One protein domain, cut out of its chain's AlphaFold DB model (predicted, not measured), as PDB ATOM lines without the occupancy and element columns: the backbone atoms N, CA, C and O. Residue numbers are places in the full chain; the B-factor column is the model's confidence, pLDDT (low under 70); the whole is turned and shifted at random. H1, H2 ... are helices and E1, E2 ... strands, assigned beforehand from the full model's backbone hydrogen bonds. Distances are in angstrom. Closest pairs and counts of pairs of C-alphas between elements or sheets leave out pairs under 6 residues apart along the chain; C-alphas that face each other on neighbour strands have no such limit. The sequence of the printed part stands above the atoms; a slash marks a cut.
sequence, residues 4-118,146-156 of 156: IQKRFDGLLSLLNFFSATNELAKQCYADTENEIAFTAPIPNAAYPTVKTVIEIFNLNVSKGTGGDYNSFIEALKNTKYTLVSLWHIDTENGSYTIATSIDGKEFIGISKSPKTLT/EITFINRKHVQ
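What this domain is: This is residues 4 to 118 and 146 to 156 of the 156 residues of an uncharacterized protein of Bacteriodetes bacterium (UniProt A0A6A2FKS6). A strongly twisted sheet of six strands curls round the long helix H1, which pairs with H2 as a hairpin on one face; H3 covers E4 on the other, making three layers, helices on both faces of a sheet. Of the long loop 40 to 68, residues 44 to 49 and 57 to 62 stick out. The 126 printed residues include, in chain order, H1 H2 E1 H3 E2 E3 E4 E5 E6; the antiparallel sheet runs E4 E3 E2 E1 E5 E6. The class is mixed, the whole compact, with radius of gyration of the C-alphas 14.2 A and spans 36 by 35 by 28 A.

How they stand to each other: Look first at E2, residues 84 to 91, E3, 95 to 101, and E4, 107 to 113: a meander of two hairpins, each strand the antiparallel neighbour of the one before, with N 87 to O 98 and N 97 to O 111 both 2.8 A, within hydrogen-bond range. E1, residues 35 to 39, is the antiparallel neighbour of E2, with N 90 and O 37 at 2.9 A, and of E5, residues 146 to 150, with N 36 and O 149 at 2.9 A, both within hydrogen-bond range; E5 forms a hairpin with edge strand E6, residues 153 to 155, with N 155 and O 148 at 2.9 A, also within range. H1, residues 4 to 18, touches H2, 23 to 31, with residues 12 to 18 alone, closest C-alphas Leu 15 and Ala 25, 5.2 A, at a steep tilt of 39 degrees, opposite ways. H3, residues 69 to 77, is on the sheet at height 8.5 A, closest C-alphas to E4 Phe 72 and Gly 109, 5.4 A. In the three helices every O i to N i+4 pair is within range.

Where its parts are: Find C-alpha 4 at (9.177, -46.168, 6.886); H1 runs 21.4 A to C-alpha 18. E2 spans 22.4 A. E6 ends at C-alpha 155, (6.656, -38.704, -0.275).

The domain as a whole: Residues 119 to 145 are not printed; C-alphas 118 and 146 are 12.9 A apart. E1 to H3 is a long link; 34 printed residues have pLDDT under 70, among them residues 39 to 68.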
ATOM      1  N   ILE A   4       9.019 -47.516   6.341       75.50
ATOM      2  CA  ILE A   4       9.177 -46.168   6.886       75.50
ATOM      3  C   ILE A   4       7.832 -45.530   7.262       75.50
ATOM      4  O   ILE A   4       7.731 -44.938   8.332       75.50
ATOM      5  N   GLN A   5       6.771 -45.743   6.471       79.25
ATOM      6  CA  GLN A   5       5.426 -45.275   6.821       79.25
ATOM      7  C   GLN A   5       4.912 -45.973   8.087       79.25
ATOM      8  O   GLN A   5       4.464 -45.301   9.002       79.25
ATOM      9  N   LYS A   6       5.058 -47.304   8.202       74.62
ATOM     10  CA  LYS A   6       4.652 -48.051   9.416       74.62
ATOM     11  C   LYS A   6       5.329 -47.523  10.680       74.62
ATOM     12  O   LYS A   6       4.713 -47.421  11.735       74.62
ATOM     13  N   ARG A   7       6.628 -47.245  10.567       77.12
ATOM     14  CA  ARG A   7       7.457 -46.685  11.636       77.12
ATOM     15  C   ARG A   7       6.966 -45.301  12.047       77.12
ATOM     16  O   ARG A   7       6.807 -45.045  13.237       77.12
ATOM     17  N   PHE A   8       6.675 -44.457  11.063       81.75
ATOM     18  CA  PHE A   8       6.130 -43.131  11.294       81.75
ATOM     19  C   PHE A   8       4.723 -43.170  11.914       81.75
ATOM     20  O   PHE A   8       4.473 -42.475  12.892       81.75
ATOM     21  N   ASP A   9       3.836 -44.056  11.453       80.88
ATOM     22  CA  ASP A   9       2.495 -44.240  12.029       80.88
ATOM     23  C   ASP A   9       2.553 -44.694  13.502       80.88
ATOM     24  O   ASP A   9       1.744 -44.269  14.335       80.88
ATOM     25  N   GLY A  10       3.538 -45.532  13.847       79.06
ATOM     26  CA  GLY A  10       3.820 -45.915  15.232       79.06
ATOM     27  C   GLY A  10       4.202 -44.711  16.096       79.06
ATOM     28  O   GLY A  10       3.648 -44.526  17.181       79.06
ATOM     29  N   LEU A  11       5.082 -43.845  15.588       82.06
ATOM     30  CA  LEU A  11       5.467 -42.607  16.266       82.06
ATOM     31  C   LEU A  11       4.286 -41.638  16.423       82.06
ATOM     32  O   LEU A  11       4.088 -41.095  17.507       82.06
ATOM     33  N   LEU A  12       3.468 -41.462  15.380       85.62
ATOM     34  CA  LEU A  12       2.248 -40.650  15.436       85.62
ATOM     35  C   LEU A  12       1.282 -41.150  16.509       85.62
ATOM     36  O   LEU A  12       0.714 -40.347  17.249       85.62
ATOM     37  N   SER A  13       1.125 -42.470  16.624       83.69
ATOM     38  CA  SER A  13       0.270 -43.083  17.642       83.69
ATOM     39  C   SER A  13       0.757 -42.758  19.057       83.69
ATOM     40  O   SER A  13      -0.056 -42.419  19.918       83.69
ATOM     41  N   LEU A  14       2.076 -42.794  19.288       79.88
ATOM     42  CA  LEU A  14       2.672 -42.378  20.561       79.88
ATOM     43  C   LEU A  14       2.453 -40.886  20.820       79.88
ATOM     44  O   LEU A  14       1.937 -40.517  21.870       79.88
ATOM     45  N   LEU A  15       2.806 -40.022  19.867       83.88
ATOM     46  CA  LEU A  15       2.655 -38.573  20.017       83.88
ATOM     47  C   LEU A  15       1.202 -38.183  20.315       83.88
ATOM     48  O   LEU A  15       0.956 -37.388  21.220       83.88
ATOM     49  N   ASN A  16       0.239 -38.797  19.623       89.19
ATOM     50  CA  ASN A  16      -1.182 -38.582  19.872       89.19
ATOM     51  C   ASN A  16      -1.594 -39.035  21.281       89.19
ATOM     52  O   ASN A  16      -2.270 -38.287  21.984       89.19
ATOM     53  N   PHE A  17      -1.152 -40.219  21.723       84.31
ATOM     54  CA  PHE A  17      -1.435 -40.718  23.073       84.31
ATOM     55  C   PHE A  17      -0.911 -39.769  24.162       84.31
ATOM     56  O   PHE A  17      -1.619 -39.481  25.126       84.31
ATOM     57  N   PHE A  18       0.301 -39.230  23.991       82.62
ATOM     58  CA  PHE A  18       0.921 -38.318  24.960       82.62
ATOM     59  C   PHE A  18       0.510 -36.847  24.793       82.62
ATOM     60  O   PHE A  18       0.792 -36.037  25.675       82.62
ATOM     61  N   SER A  19      -0.208 -36.483  23.726       84.88
ATOM     62  CA  SER A  19      -0.648 -35.099  23.475       84.88
ATOM     63  C   SER A  19      -1.564 -34.530  24.568       84.88
ATOM     64  O   SER A  19      -1.614 -33.317  24.764       84.88
ATOM     65  N   ALA A  20      -2.261 -35.395  25.312       81.06
ATOM     66  CA  ALA A  20      -3.128 -34.991  26.415       81.06
ATOM     67  C   ALA A  20      -2.352 -34.517  27.658       81.06
ATOM     68  O   ALA A  20      -2.898 -33.781  28.476       81.06
ATOM     69  N   THR A  21      -1.098 -34.953  27.820       82.00
ATOM     70  CA  THR A  21      -0.288 -34.723  29.030       82.00
ATOM     71  C   THR A  21       1.054 -34.047  28.752       82.00
ATOM     72  O   THR A  21       1.713 -33.602  29.689       82.00
ATOM     73  N   ASN A  22       1.461 -33.935  27.485       85.31
ATOM     74  CA  ASN A  22       2.706 -33.304  27.064       85.31
ATOM     75  C   ASN A  22       2.456 -32.326  25.904       85.31
ATOM     76  O   ASN A  22       2.176 -32.723  24.772       85.31
ATOM     77  N   GLU A  23       2.610 -31.029  26.185       90.12
ATOM     78  CA  GLU A  23       2.346 -29.961  25.214       90.12
ATOM     79  C   GLU A  23       3.304 -30.002  24.010       90.12
ATOM     80  O   GLU A  23       2.888 -29.733  22.886       90.12
ATOM     81  N   LEU A  24       4.563 -30.416  24.193       90.44
ATOM     82  CA  LEU A  24       5.498 -30.577  23.073       90.44
ATOM     83  C   LEU A  24       5.110 -31.757  22.177       90.44
ATOM     84  O   LEU A  24       5.223 -31.652  20.958       90.44
ATOM     85  N   ALA A  25       4.623 -32.861  22.752       88.19
ATOM     86  CA  ALA A  25       4.120 -33.990  21.968       88.19
ATOM     87  C   ALA A  25       2.884 -33.591  21.148       88.19
ATOM     88  O   ALA A  25       2.777 -33.954  19.978       88.19
ATOM     89  N   LYS A  26       1.991 -32.782  21.733       92.12
ATOM     90  CA  LYS A  26       0.828 -32.209  21.047       92.12
ATOM     91  C   LYS A  26       1.229 -31.298  19.884       92.12
ATOM     92  O   LYS A  26       0.686 -31.445  18.793       92.12
ATOM     93  N   GLN A  27       2.184 -30.394  20.104       93.12
ATOM     94  CA  GLN A  27       2.708 -29.509  19.057       93.12
ATOM     95  C   GLN A  27       3.369 -30.304  17.931       93.12
ATOM     96  O   GLN A  27       3.025 -30.120  16.770       93.12
ATOM     97  N   CYS A  28       4.241 -31.252  18.277       90.88
ATOM     98  CA  CYS A  28       4.901 -32.117  17.306       90.88
ATOM     99  C   CYS A  28       3.885 -32.914  16.471       90.88
ATOM    100  O   CYS A  28       3.985 -32.947  15.249       90.88
ATOM    101  N   TYR A  29       2.861 -33.498  17.109       91.88
ATOM    102  CA  TYR A  29       1.791 -34.213  16.410       91.88
ATOM    103  C   TYR A  29       1.018 -33.317  15.431       91.88
ATOM    104  O   TYR A  29       0.696 -33.755  14.323       91.88
ATOM    105  N   ALA A  30       0.723 -32.075  15.818       93.69
ATOM    106  CA  ALA A  30       0.070 -31.110  14.938       93.69
ATOM    107  C   ALA A  30       0.969 -30.733  13.749       93.69
ATOM    108  O   ALA A  30       0.504 -30.725  12.613       93.69
ATOM    109  N   ASP A  31       2.267 -30.517  13.986       91.38
ATOM    110  CA  ASP A  31       3.218 -30.159  12.929       91.38
ATOM    111  C   ASP A  31       3.361 -31.257  11.863       91.38
ATOM    112  O   ASP A  31       3.639 -30.942  10.709       91.38
ATOM    113  N   THR A  32       3.076 -32.523  12.196       86.75
ATOM    114  CA  THR A  32       3.080 -33.627  11.215       86.75
ATOM    115  C   THR A  32       2.014 -33.536  10.118       86.75
ATOM    116  O   THR A  32       2.055 -34.310   9.158       86.75
ATOM    117  N   GLU A  33       1.039 -32.628  10.242       89.12
ATOM    118  CA  GLU A  33       0.084 -32.326   9.164       89.12
ATOM    119  C   GLU A  33       0.715 -31.491   8.043       89.12
ATOM    120  O   GLU A  33       0.216 -31.498   6.917       89.12
ATOM    121  N   ASN A  34       1.834 -30.825   8.331       88.88
ATOM    122  CA  ASN A  34       2.616 -30.070   7.360       88.88
ATOM    123  C   ASN A  34       3.687 -30.955   6.705       88.88
ATOM    124  O   ASN A  34       3.727 -32.173   6.896       88.88
ATOM    125  N   GLU A  35       4.542 -30.333   5.894       86.69
ATOM    126  CA  GLU A  35       5.781 -30.968   5.465       86.69
ATOM    127  C   GLU A  35       6.712 -31.139   6.666       86.69
ATOM    128  O   GLU A  35       6.986 -30.192   7.408       86.69
ATOM    129  N   ILE A  36       7.191 -32.364   6.837       85.06
ATOM    130  CA  ILE A  36       8.224 -32.708   7.801       85.06
ATOM    131  C   ILE A  36       9.275 -33.568   7.113       85.06
ATOM    132  O   ILE A  36       8.963 -34.327   6.190       85.06
ATOM    133  N   ALA A  37      10.504 -33.490   7.605       76.81
ATOM    134  CA  ALA A  37      11.593 -34.325   7.135       76.81
ATOM    135  C   ALA A  37      12.259 -35.072   8.290       76.81
ATOM    136  O   ALA A  37      12.314 -34.593   9.426       76.81
ATOM    137  N   PHE A  38      12.784 -36.251   7.973       71.62
ATOM    138  CA  PHE A  38      13.709 -36.985   8.824       71.62
ATOM    139  C   PHE A  38      14.961 -37.286   8.024       71.62
ATOM    140  O   PHE A  38      14.885 -37.730   6.879       71.62
ATOM    141  N   THR A  39      16.112 -37.176   8.665       55.44
ATOM    142  CA  THR A  39      17.328 -37.796   8.148       55.44
ATOM    143  C   THR A  39      17.506 -39.154   8.798       55.44
ATOM    144  O   THR A  39      17.792 -39.275   9.990       55.44
ATOM    145  N   ALA A  40      17.324 -40.212   8.009       45.25
ATOM    146  CA  ALA A  40      17.799 -41.522   8.416       45.25
ATOM    147  C   ALA A  40      19.304 -41.587   8.117       45.25
ATOM    148  O   ALA A  40      19.709 -41.336   6.975       45.25
ATOM    149  N   PRO A  41      20.166 -41.935   9.089       39.91
ATOM    150  CA  PRO A  41      21.525 -42.311   8.744       39.91
ATOM    151  C   PRO A  41      21.460 -43.501   7.777       39.91
ATOM    152  O   PRO A  41      20.740 -44.475   8.020       39.91
ATOM    153  N   ILE A  42      22.188 -43.410   6.660       32.72
ATOM    154  CA  ILE A  42      22.313 -44.510   5.699       32.72
ATOM    155  C   ILE A  42      22.838 -45.730   6.464       32.72
ATOM    156  O   ILE A  42      23.855 -45.606   7.150       32.72
ATOM    157  N   PRO A  43      22.245 -46.929   6.320       33.62
ATOM    158  CA  PRO A  43      22.736 -48.135   6.988       33.62
ATOM    159  C   PRO A  43      24.139 -48.603   6.562       33.62
ATOM    160  O   PRO A  43      24.555 -49.674   6.983       33.62
ATOM    161  N   ASN A  44      24.861 -47.870   5.711       29.59
ATOM    162  CA  ASN A  44      26.133 -48.307   5.143       29.59
ATOM    163  C   ASN A  44      27.055 -47.122   4.828       29.59
ATOM    164  O   ASN A  44      27.177 -46.684   3.689       29.59
ATOM    165  N   ALA A  45      27.783 -46.666   5.838       29.19
ATOM    166  CA  ALA A  45      29.100 -46.076   5.650       29.19
ATOM    167  C   ALA A  45      29.998 -46.697   6.717       29.19
ATOM    168  O   ALA A  45      29.916 -46.287   7.862       29.19
ATOM    169  N   ALA A  46      30.716 -47.762   6.349       26.27
ATOM    170  CA  ALA A  46      31.850 -48.429   7.014       26.27
ATOM    171  C   ALA A  46      32.249 -48.019   8.458       26.27
ATOM    172  O   ALA A  46      33.426 -47.853   8.759       26.27
ATOM    173  N   TYR A  47      31.284 -47.950   9.368       26.09
ATOM    174  CA  TYR A  47      31.456 -47.908  10.810       26.09
ATOM    175  C   TYR A  47      30.726 -49.140  11.342       26.09
ATOM    176  O   TYR A  47      29.527 -49.297  11.083       26.09
ATOM    177  N   PRO A  48      31.416 -50.074  12.019       25.92
ATOM    178  CA  PRO A  48      30.737 -51.214  12.603       25.92
ATOM    179  C   PRO A  48      29.732 -50.658  13.616       25.92
ATOM    180  O   PRO A  48      30.083 -49.836  14.457       25.92
ATOM    181  N   THR A  49      28.471 -51.073  13.485       25.70
ATOM    182  CA  THR A  49      27.340 -50.696  14.347       25.70
ATOM    183  C   THR A  49      26.972 -49.209  14.377       25.70
ATOM    184  O   THR A  49      27.222 -48.515  15.349       25.70
ATOM    185  N   VAL A  50      26.207 -48.760  13.379       28.56
ATOM    186  CA  VAL A  50      25.218 -47.690  13.601       28.56
ATOM    187  C   VAL A  50      23.831 -48.199  13.196       28.56
ATOM    188  O   VAL A  50      23.156 -47.699  12.306       28.56
ATOM    189  N   LYS A  51      23.365 -49.223  13.922       31.86
ATOM    190  CA  LYS A  51      22.068 -49.037  14.580       31.86
ATOM    191  C   LYS A  51      22.327 -47.861  15.507       31.86
ATOM    192  O   LYS A  51      23.199 -48.006  16.357       31.86
ATOM    193  N   THR A  52      21.637 -46.735  15.379       36.84
ATOM    194  CA  THR A  52      21.724 -45.659  16.380       36.84
ATOM    195  C   THR A  52      20.987 -46.093  17.655       36.84
ATOM    196  O   THR A  52      20.005 -45.506  18.083       36.84
ATOM    197  N   VAL A  53      21.440 -47.211  18.219       34.00
ATOM    198  CA  VAL A  53      21.479 -47.493  19.638       34.00
ATOM    199  C   VAL A  53      22.581 -46.567  20.135       34.00
ATOM    200  O   VAL A  53      23.762 -46.895  20.051       34.00
ATOM    201  N   ILE A  54      22.210 -45.359  20.550       33.12
ATOM    202  CA  ILE A  54      23.122 -44.542  21.347       33.12
ATOM    203  C   ILE A  54      23.171 -45.249  22.700       33.12
ATOM    204  O   ILE A  54      22.300 -45.059  23.547       33.12
ATOM    205  N   GLU A  55      24.164 -46.125  22.884       29.05
ATOM    206  CA  GLU A  55      24.738 -46.287  24.216       29.05
ATOM    207  C   GLU A  55      25.121 -44.881  24.669       29.05
ATOM    208  O   GLU A  55      25.746 -44.139  23.910       29.05
ATOM    209  N   ILE A  56      24.655 -44.480  25.851       31.06
ATOM    210  CA  ILE A  56      24.840 -43.139  26.408       31.06
ATOM    211  C   ILE A  56      26.337 -42.917  26.685       31.06
ATOM    212  O   ILE A  56      26.783 -42.969  27.821       31.06
ATOM    213  N   PHE A  57      27.134 -42.688  25.646       26.67
ATOM    214  CA  PHE A  57      28.521 -42.272  25.726       26.67
ATOM    215  C   PHE A  57      28.806 -41.321  24.558       26.67
ATOM    216  O   PHE A  57      28.770 -41.694  23.391       26.67
ATOM    217  N   ASN A  58      29.095 -40.069  24.926       25.98
ATOM    218  CA  ASN A  58      29.504 -38.937  24.086       25.98
ATOM    219  C   ASN A  58      28.433 -38.254  23.218       25.98
ATOM    220  O   ASN A  58      28.541 -38.181  21.997       25.98
ATOM    221  N   LEU A  59      27.482 -37.579  23.873       31.56
ATOM    222  CA  LEU A  59      26.815 -36.412  23.284       31.56
ATOM    223  C   LEU A  59      27.734 -35.183  23.400       31.56
ATOM    224  O   LEU A  59      27.669 -34.442  24.378       31.56
ATOM    225  N   ASN A  60      28.562 -34.933  22.384       28.56
ATOM    226  CA  ASN A  60      28.986 -33.564  22.075       28.56
ATOM    227  C   ASN A  60      27.893 -32.937  21.203       28.56
ATOM    228  O   ASN A  60      27.995 -32.913  19.981       28.56
ATOM    229  N   VAL A  61      26.813 -32.479  21.839       32.62
ATOM    230  CA  VAL A  61      25.740 -31.739  21.163       32.62
ATOM    231  C   VAL A  61      25.676 -30.349  21.774       32.62
ATOM    232  O   VAL A  61      25.399 -30.165  22.960       32.62
ATOM    233  N   SER A  62      26.007 -29.364  20.947       31.03
ATOM    234  CA  SER A  62      25.903 -27.940  21.240       31.03
ATOM    235  C   SER A  62      24.494 -27.595  21.730       31.03
ATOM    236  O   SER A  62      23.506 -27.926  21.079       31.03
ATOM    237  N   LYS A  63      24.418 -26.925  22.889       32.56
ATOM    238  CA  LYS A  63      23.181 -26.465  23.540       32.56
ATOM    239  C   LYS A  63      22.321 -25.636  22.575       32.56
ATOM    240  O   LYS A  63      22.590 -24.455  22.376       32.56
ATOM    241  N   GLY A  64      21.268 -26.237  22.028       33.31
ATOM    242  CA  GLY A  64      20.164 -25.522  21.391       33.31
ATOM    243  C   GLY A  64      19.098 -25.202  22.435       33.31
ATOM    244  O   GLY A  64      18.477 -26.105  22.990       33.31
ATOM    245  N   THR A  65      18.905 -23.925  22.753       36.25
ATOM    246  CA  THR A  65      17.856 -23.454  23.668       36.25
ATOM    247  C   THR A  65      16.524 -23.369  22.916       36.25
ATOM    248  O   THR A  65      16.380 -22.492  22.065       36.25
ATOM    249  N   GLY A  66      15.568 -24.270  23.191       32.16
ATOM    250  CA  GLY A  66      14.343 -24.371  22.378       32.16
ATOM    251  C   GLY A  66      13.175 -25.209  22.898       32.16
ATOM    252  O   GLY A  66      12.423 -25.726  22.088       32.16
ATOM    253  N   GLY A  67      13.030 -25.367  24.213       50.62
ATOM    254  CA  GLY A  67      12.264 -26.422  24.896       50.62
ATOM    255  C   GLY A  67      13.204 -27.036  25.933       50.62
ATOM    256  O   GLY A  67      14.412 -26.991  25.703       50.62
ATOM    257  N   ASP A  68      12.734 -27.494  27.102       68.44
ATOM    258  CA  ASP A  68      13.657 -27.795  28.209       68.44
ATOM    259  C   ASP A  68      14.468 -29.071  27.925       68.44
ATOM    260  O   ASP A  68      14.137 -30.169  28.358       68.44
ATOM    261  N   TYR A  69      15.549 -28.919  27.155       73.56
ATOM    262  CA  TYR A  69      16.573 -29.927  26.905       73.56
ATOM    263  C   TYR A  69      17.001 -30.581  28.220       73.56
ATOM    264  O   TYR A  69      17.245 -31.781  28.254       73.56
ATOM    265  N   ASN A  70      17.002 -29.830  29.328       74.50
ATOM    266  CA  ASN A  70      17.262 -30.399  30.644       74.50
ATOM    267  C   ASN A  70      16.175 -31.396  31.056       74.50
ATOM    268  O   ASN A  70      16.525 -32.499  31.449       74.50
ATOM    269  N   SER A  71      14.888 -31.074  30.899       79.50
ATOM    270  CA  SER A  71      13.786 -32.028  31.108       79.50
ATOM    271  C   SER A  71      13.902 -33.269  30.216       79.50
ATOM    272  O   SER A  71      13.645 -34.376  30.684       79.50
ATOM    273  N   PHE A  72      14.334 -33.127  28.958       82.06
ATOM    274  CA  PHE A  72      14.589 -34.279  28.082       82.06
ATOM    275  C   PHE A  72      15.738 -35.155  28.602       82.06
ATOM    276  O   PHE A  72      15.597 -36.373  28.706       82.06
ATOM    277  N   ILE A  73      16.855 -34.539  28.995       81.31
ATOM    278  CA  ILE A  73      18.002 -35.238  29.583       81.31
ATOM    279  C   ILE A  73      17.637 -35.891  30.922       81.31
ATOM    280  O   ILE A  73      18.044 -37.020  31.177       81.31
ATOM    281  N   GLU A  74      16.854 -35.231  31.772       76.31
ATOM    282  CA  GLU A  74      16.357 -35.811  33.021       76.31
ATOM    283  C   GLU A  74      15.428 -37.000  32.756       76.31
ATOM    284  O   GLU A  74      15.563 -38.032  33.412       76.31
ATOM    285  N   ALA A  75      14.547 -36.925  31.756       78.25
ATOM    286  CA  ALA A  75      13.721 -38.065  31.361       78.25
ATOM    287  C   ALA A  75      14.571 -39.257  30.883       78.25
ATOM    288  O   ALA A  75      14.285 -40.401  31.233       78.25
ATOM    289  N   LEU A  76      15.658 -38.993  30.148       78.94
ATOM    290  CA  LEU A  76      16.618 -40.020  29.737       78.94
ATOM    291  C   LEU A  76      17.406 -40.609  30.913       78.94
ATOM    292  O   LEU A  76      17.637 -41.811  30.934       78.94
ATOM    293  N   LYS A  77      17.810 -39.807  31.904       77.25
ATOM    294  CA  LYS A  77      18.529 -40.308  33.091       77.25
ATOM    295  C   LYS A  77      17.648 -41.149  34.011       77.25
ATOM    296  O   LYS A  77      18.140 -42.082  34.637       77.25
ATOM    297  N   ASN A  78      16.367 -40.799  34.112       78.69
ATOM    298  CA  ASN A  78      15.419 -41.430  35.031       78.69
ATOM    299  C   ASN A  78      14.634 -42.587  34.390       78.69
ATOM    300  O   ASN A  78      13.737 -43.154  35.014       78.69
ATOM    301  N   THR A  79      14.942 -42.939  33.142       78.19
ATOM    302  CA  THR A  79      14.279 -44.044  32.453       78.19
ATOM    303  C   THR A  79      14.784 -45.409  32.927       78.19
ATOM    304  O   THR A  79      15.942 -45.573  33.305       78.19
ATOM    305  N   LYS A  80      13.920 -46.430  32.862       81.12
ATOM    306  CA  LYS A  80      14.280 -47.834  33.150       81.12
ATOM    307  C   LYS A  80      15.100 -48.489  32.029       81.12
ATOM    308  O   LYS A  80      15.576 -49.611  32.187       81.12
ATOM    309  N   TYR A  81      15.187 -47.837  30.869       73.94
ATOM    310  CA  TYR A  81      15.820 -48.377  29.673       73.94
ATOM    311  C   TYR A  81      17.314 -48.074  29.631       73.94
ATOM    312  O   TYR A  81      17.730 -46.932  29.769       73.94
ATOM    313  N   THR A  82      18.121 -49.096  29.351       73.62
ATOM    314  CA  THR A  82      19.558 -48.922  29.091       73.62
ATOM    315  C   THR A  82      19.833 -48.318  27.716       73.62
ATOM    316  O   THR A  82      20.874 -47.705  27.513       73.62
ATOM    317  N   LEU A  83      18.904 -48.501  26.775       71.50
ATOM    318  CA  LEU A  83      19.020 -48.091  25.383       71.50
ATOM    319  C   LEU A  83      17.682 -47.534  24.887       71.50
ATOM    320  O   LEU A  83      16.621 -48.081  25.201       71.50
ATOM    321  N   VAL A  84      17.742 -46.481  24.074       69.69
ATOM    322  CA  VAL A  84      16.568 -45.764  23.555       69.69
ATOM    323  C   VAL A  84      16.690 -45.527  22.050       69.69
ATOM    324  O   VAL A  84      17.797 -45.444  21.517       69.69
ATOM    325  N   SER A  85      15.552 -45.400  21.370       72.25
ATOM    326  CA  SER A  85      15.473 -44.969  19.971       72.25
ATOM    327  C   SER A  85      15.211 -43.468  19.914       72.25
ATOM    328  O   SER A  85      14.238 -42.999  20.514       72.25
ATOM    329  N   LEU A  86      16.048 -42.734  19.177       78.06
ATOM    330  CA  LEU A  86      15.860 -41.306  18.921       78.06
ATOM    331  C   LEU A  86      15.263 -41.065  17.536       78.06
ATOM    332  O   LEU A  86      15.693 -41.660  16.550       78.06
ATOM    333  N   TRP A  87      14.302 -40.150  17.480       77.69
ATOM    334  CA  TRP A  87      13.699 -39.647  16.254       77.69
ATOM    335  C   TRP A  87      13.969 -38.157  16.152       77.69
ATOM    336  O   TRP A  87      13.709 -37.428  17.109       77.69
ATOM    337  N   HIS A  88      14.448 -37.720  14.994       82.69
ATOM    338  CA  HIS A  88      14.627 -36.311  14.672       82.69
ATOM    339  C   HIS A  88      13.593 -35.934  13.617       82.69
ATOM    340  O   HIS A  88      13.585 -36.534  12.545       82.69
ATOM    341  N   ILE A  89      12.689 -35.020  13.971       83.19
ATOM    342  CA  ILE A  89      11.627 -34.513  13.100       83.19
ATOM    343  C   ILE A  89      11.865 -33.035  12.862       83.19
ATOM    344  O   ILE A  89      11.714 -32.233  13.783       83.19
ATOM    345  N   ASP A  90      12.164 -32.685  11.623       85.94
ATOM    346  CA  ASP A  90      12.424 -31.315  11.218       85.94
ATOM    347  C   ASP A  90      11.160 -30.733  10.579       85.94
ATOM    348  O   ASP A  90      10.546 -31.353   9.707       85.94
ATOM    349  N   THR A  91      10.737 -29.555  11.046       88.38
ATOM    350  CA  THR A  91       9.509 -28.883  10.592       88.38
ATOM    351  C   THR A  91       9.759 -27.388  10.415       88.38
ATOM    352  O   THR A  91      10.698 -26.833  10.993       88.38
ATOM    353  N   GLU A  92       8.887 -26.694   9.685       89.56
ATOM    354  CA  GLU A  92       8.946 -25.227   9.571       89.56
ATOM    355  C   GLU A  92       8.645 -24.493  10.894       89.56
ATOM    356  O   GLU A  92       8.954 -23.315  11.037       89.56
ATOM    357  N   ASN A  93       8.112 -25.193  11.902       88.31
ATOM    358  CA  ASN A  93       7.794 -24.639  13.224       88.31
ATOM    359  C   ASN A  93       8.838 -24.992  14.300       88.31
ATOM    360  O   ASN A  93       8.610 -24.766  15.498       88.31
ATOM    361  N   GLY A  94       9.970 -25.562  13.889       86.75
ATOM    362  CA  GLY A  94      11.045 -26.024  14.758       86.75
ATOM    363  C   GLY A  94      11.232 -27.538  14.702       86.75
ATOM    364  O   GLY A  94      10.356 -28.283  14.258       86.75
ATOM    365  N   SER A  95      12.390 -27.988  15.166       85.25
ATOM    366  CA  SER A  95      12.804 -29.387  15.069       85.25
ATOM    367  C   SER A  95      12.641 -30.101  16.403       85.25
ATOM    368  O   SER A  95      12.954 -29.550  17.461       85.25
ATOM    369  N   TYR A  96      12.169 -31.338  16.368       85.62
ATOM    370  CA  TYR A  96      11.890 -32.155  17.541       85.62
ATOM    371  C   TYR A  96      12.867 -33.321  17.618       85.62
ATOM    372  O   TYR A  96      13.152 -33.982  16.625       85.62
ATOM    373  N   THR A  97      13.348 -33.606  18.822       85.81
ATOM    374  CA  THR A  97      14.028 -34.865  19.139       85.81
ATOM    375  C   THR A  97      13.163 -35.641  20.111       85.81
ATOM    376  O   THR A  97      12.827 -35.126  21.177       85.81
ATOM    377  N   ILE A  98      12.789 -36.861  19.743       82.12
ATOM    378  CA  ILE A  98      11.874 -37.709  20.509       82.12
ATOM    379  C   ILE A  98      12.611 -38.983  20.903       82.12
ATOM    380  O   ILE A  98      13.175 -39.662  20.049       82.12
ATOM    381  N   ALA A  99      12.579 -39.327  22.187       82.88
ATOM    382  CA  ALA A  99      13.107 -40.576  22.711       82.88
ATOM    383  C   ALA A  99      11.972 -41.564  22.984       82.88
ATOM    384  O   ALA A  99      10.976 -41.237  23.635       82.88
ATOM    385  N   THR A 100      12.160 -42.794  22.521       76.25
ATOM    386  CA  THR A 100      11.240 -43.919  22.725       76.25
ATOM    387  C   THR A 100      12.010 -45.160  23.170       76.25
ATOM    388  O   THR A 100      13.235 -45.218  23.028       76.25
ATOM    389  N   SER A 101      11.321 -46.172  23.698       73.62
ATOM    390  CA  SER A 101      11.909 -47.508  23.861       73.62
ATOM    391  C   SER A 101      12.403 -48.055  22.513       73.62
ATOM    392  O   SER A 101      11.910 -47.659  21.457       73.62
ATOM    393  N   ILE A 102      13.360 -48.994  22.517       73.00
ATOM    394  CA  ILE A 102      13.888 -49.577  21.263       73.00
ATOM    395  C   ILE A 102      12.774 -50.176  20.395       73.00
ATOM    396  O   ILE A 102      12.823 -50.078  19.170       73.00
ATOM    397  N   ASP A 103      11.770 -50.794  21.020       67.50
ATOM    398  CA  ASP A 103      10.634 -51.386  20.316       67.50
ATOM    399  C   ASP A 103       9.550 -50.369  19.917       67.50
ATOM    400  O   ASP A 103       8.545 -50.764  19.327       67.50
ATOM    401  N   GLY A 104       9.755 -49.078  20.203       65.50
ATOM    402  CA  GLY A 104       8.875 -47.985  19.793       65.50
ATOM    403  C   GLY A 104       7.501 -48.023  20.458       65.50
ATOM    404  O   GLY A 104       6.526 -47.601  19.845       65.50
ATOM    405  N   LYS A 105       7.400 -48.568  21.679       71.19
ATOM    406  CA  LYS A 105       6.126 -48.698  22.412       71.19
ATOM    407  C   LYS A 105       5.982 -47.757  23.595       71.19
ATOM    408  O   LYS A 105       4.858 -47.431  23.961       71.19
ATOM    409  N   GLU A 106       7.086 -47.334  24.200       74.44
ATOM    410  CA  GLU A 106       7.062 -46.399  25.323       74.44
ATOM    411  C   GLU A 106       7.698 -45.071  24.907       74.44
ATOM    412  O   GLU A 106       8.774 -45.038  24.309       74.44
ATOM    413  N   PHE A 107       7.023 -43.968  25.228       81.56
ATOM    414  CA  PHE A 107       7.561 -42.620  25.087       81.56
ATOM    415  C   PHE A 107       8.399 -42.287  26.317       81.56
ATOM    416  O   PHE A 107       7.955 -42.492  27.446       81.56
ATOM    417  N   ILE A 108       9.602 -41.767  26.095       83.12
ATOM    418  CA  ILE A 108      10.542 -41.433  27.170       83.12
ATOM    419  C   ILE A 108      10.622 -39.921  27.332       83.12
ATOM    420  O   ILE A 108      10.517 -39.417  28.445       83.12
ATOM    421  N   GLY A 109      10.760 -39.181  26.233       84.50
ATOM    422  CA  GLY A 109      10.844 -37.729  26.294       84.50
ATOM    423  C   GLY A 109      10.840 -37.072  24.925       84.50
ATOM    424  O   GLY A 109      11.020 -37.726  23.900       84.50
ATOM    425  N   ILE A 110      10.663 -35.755  24.924       87.12
ATOM    426  CA  ILE A 110      10.761 -34.915  23.733       87.12
ATOM    427  C   ILE A 110      11.464 -33.604  24.082       87.12
ATOM    428  O   ILE A 110      11.214 -33.019  25.135       87.12
ATOM    429  N   SER A 111      12.325 -33.138  23.187       88.75
ATOM    430  CA  SER A 111      12.863 -31.779  23.198       88.75
ATOM    431  C   SER A 111      12.566 -31.100  21.873       88.75
ATOM    432  O   SER A 111      12.559 -31.753  20.830       88.75
ATOM    433  N   LYS A 112      12.391 -29.783  21.912       87.00
ATOM    434  CA  LYS A 112      12.259 -28.947  20.723       87.00
ATOM    435  C   LYS A 112      13.506 -28.066  20.571       87.00
ATOM    436  O   LYS A 112      14.182 -27.739  21.546       87.00
ATOM    437  N   SER A 113      13.831 -27.740  19.331       84.38
ATOM    438  CA  SER A 113      14.844 -26.783  18.900       84.38
ATOM    439  C   SER A 113      14.142 -25.716  18.063       84.38
ATOM    440  O   SER A 113      13.234 -26.059  17.301       84.38
ATOM    441  N   PRO A 114      14.536 -24.432  18.151       85.44
ATOM    442  CA  PRO A 114      13.940 -23.394  17.315       85.44
ATOM    443  C   PRO A 114      14.343 -23.525  15.841       85.44
ATOM    444  O   PRO A 114      13.738 -22.877  14.998       85.44
ATOM    445  N   LYS A 115      15.363 -24.337  15.533       82.62
ATOM    446  CA  LYS A 115      15.863 -24.534  14.174       82.62
ATOM    447  C   LYS A 115      14.785 -25.172  13.303       82.62
ATOM    448  O   LYS A 115      14.234 -26.203  13.690       82.62
ATOM    449  N   THR A 116      14.497 -24.566  12.160       87.62
ATOM    450  CA  THR A 116      13.453 -25.023  11.233       87.62
ATOM    451  C   THR A 116      14.007 -25.961  10.159       87.62
ATOM    452  O   THR A 116      15.218 -26.030   9.944       87.62
ATOM    453  N   LEU A 117      13.116 -26.656   9.451       84.06
ATOM    454  CA  LEU A 117      13.455 -27.446   8.264       84.06
ATOM    455  C   LEU A 117      14.154 -26.587   7.196       84.06
ATOM    456  O   LEU A 117      15.200 -26.986   6.678       84.06
ATOM    457  N   THR A 118      13.650 -25.380   6.926       87.69
ATOM    458  CA  THR A 118      14.312 -24.416   6.034       87.69
ATOM    459  C   THR A 118      15.738 -24.083   6.486       87.69
ATOM    460  O   THR A 118      16.657 -24.095   5.661       87.69
ATOM    461  N   GLU A 146      17.080 -37.550   2.731       75.12
ATOM    462  CA  GLU A 146      15.934 -36.906   3.346       75.12
ATOM    463  C   GLU A 146      14.697 -37.774   3.105       75.12
ATOM    464  O   GLU A 146      14.356 -38.145   1.981       75.12
ATOM    465  N   ILE A 147      14.031 -38.134   4.195       81.06
ATOM    466  CA  ILE A 147      12.765 -38.844   4.163       81.06
ATOM    467  C   ILE A 147      11.680 -37.828   4.484       81.06
ATOM    468  O   ILE A 147      11.540 -37.407   5.634       81.06
ATOM    469  N   THR A 148      10.896 -37.471   3.474       84.81
ATOM    470  CA  THR A 148       9.908 -36.397   3.579       84.81
ATOM    471  C   THR A 148       8.501 -36.956   3.719       84.81
ATOM    472  O   THR A 148       8.115 -37.939   3.081       84.81
ATOM    473  N   PHE A 149       7.710 -36.322   4.576       86.00
ATOM    474  CA  PHE A 149       6.295 -36.608   4.745       86.00
ATOM    475  C   PHE A 149       5.507 -35.323   4.549       86.00
ATOM    476  O   PHE A 149       5.848 -34.291   5.115       86.00
ATOM    477  N   ILE A 150       4.428 -35.396   3.773       88.31
ATOM    478  CA  ILE A 150       3.492 -34.287   3.577       88.31
ATOM    479  C   ILE A 150       2.112 -34.794   3.962       88.31
ATOM    480  O   ILE A 150       1.658 -35.820   3.446       88.31
ATOM    481  N   ASN A 151       1.446 -34.092   4.883       89.62
ATOM    482  CA  ASN A 151       0.145 -34.505   5.407       89.62
ATOM    483  C   ASN A 151       0.170 -35.971   5.890       89.62
ATOM    484  O   ASN A 151      -0.638 -36.810   5.480       89.62
ATOM    485  N   ARG A 152       1.184 -36.286   6.708       86.38
ATOM    486  CA  ARG A 152       1.466 -37.610   7.292       86.38
ATOM    487  C   ARG A 152       1.717 -38.757   6.304       86.38
ATOM    488  O   ARG A 152       1.800 -39.915   6.717       86.38
ATOM    489  N   LYS A 153       1.861 -38.471   5.010       88.44
ATOM    490  CA  LYS A 153       2.155 -39.475   3.984       88.44
ATOM    491  C   LYS A 153       3.587 -39.337   3.514       88.44
ATOM    492  O   LYS A 153       4.002 -38.244   3.147       88.44
ATOM    493  N   HIS A 154       4.303 -40.452   3.500       84.88
ATOM    494  CA  HIS A 154       5.642 -40.525   2.938       84.88
ATOM    495  C   HIS A 154       5.616 -40.125   1.461       84.88
ATOM    496  O   HIS A 154       4.843 -40.695   0.681       84.88
ATOM    497  N   VAL A 155       6.461 -39.167   1.096       81.50
ATOM    498  CA  VAL A 155       6.656 -38.704  -0.275       81.50
ATOM    499  C   VAL A 155       8.074 -39.087  -0.674       81.50
ATOM    500  O   VAL A 155       9.037 -38.630  -0.066       81.50
ATOM    501  N   GLN A 156       8.171 -39.970  -1.663       65.06
ATOM    502  CA  GLN A 156       9.412 -40.380  -2.311       65.06
ATOM    503  C   GLN A 156       9.192 -40.366  -3.816       65.06
ATOM    504  O   GLN A 156       8.137 -40.897  -4.241       65.06
TER     505      GLN A 156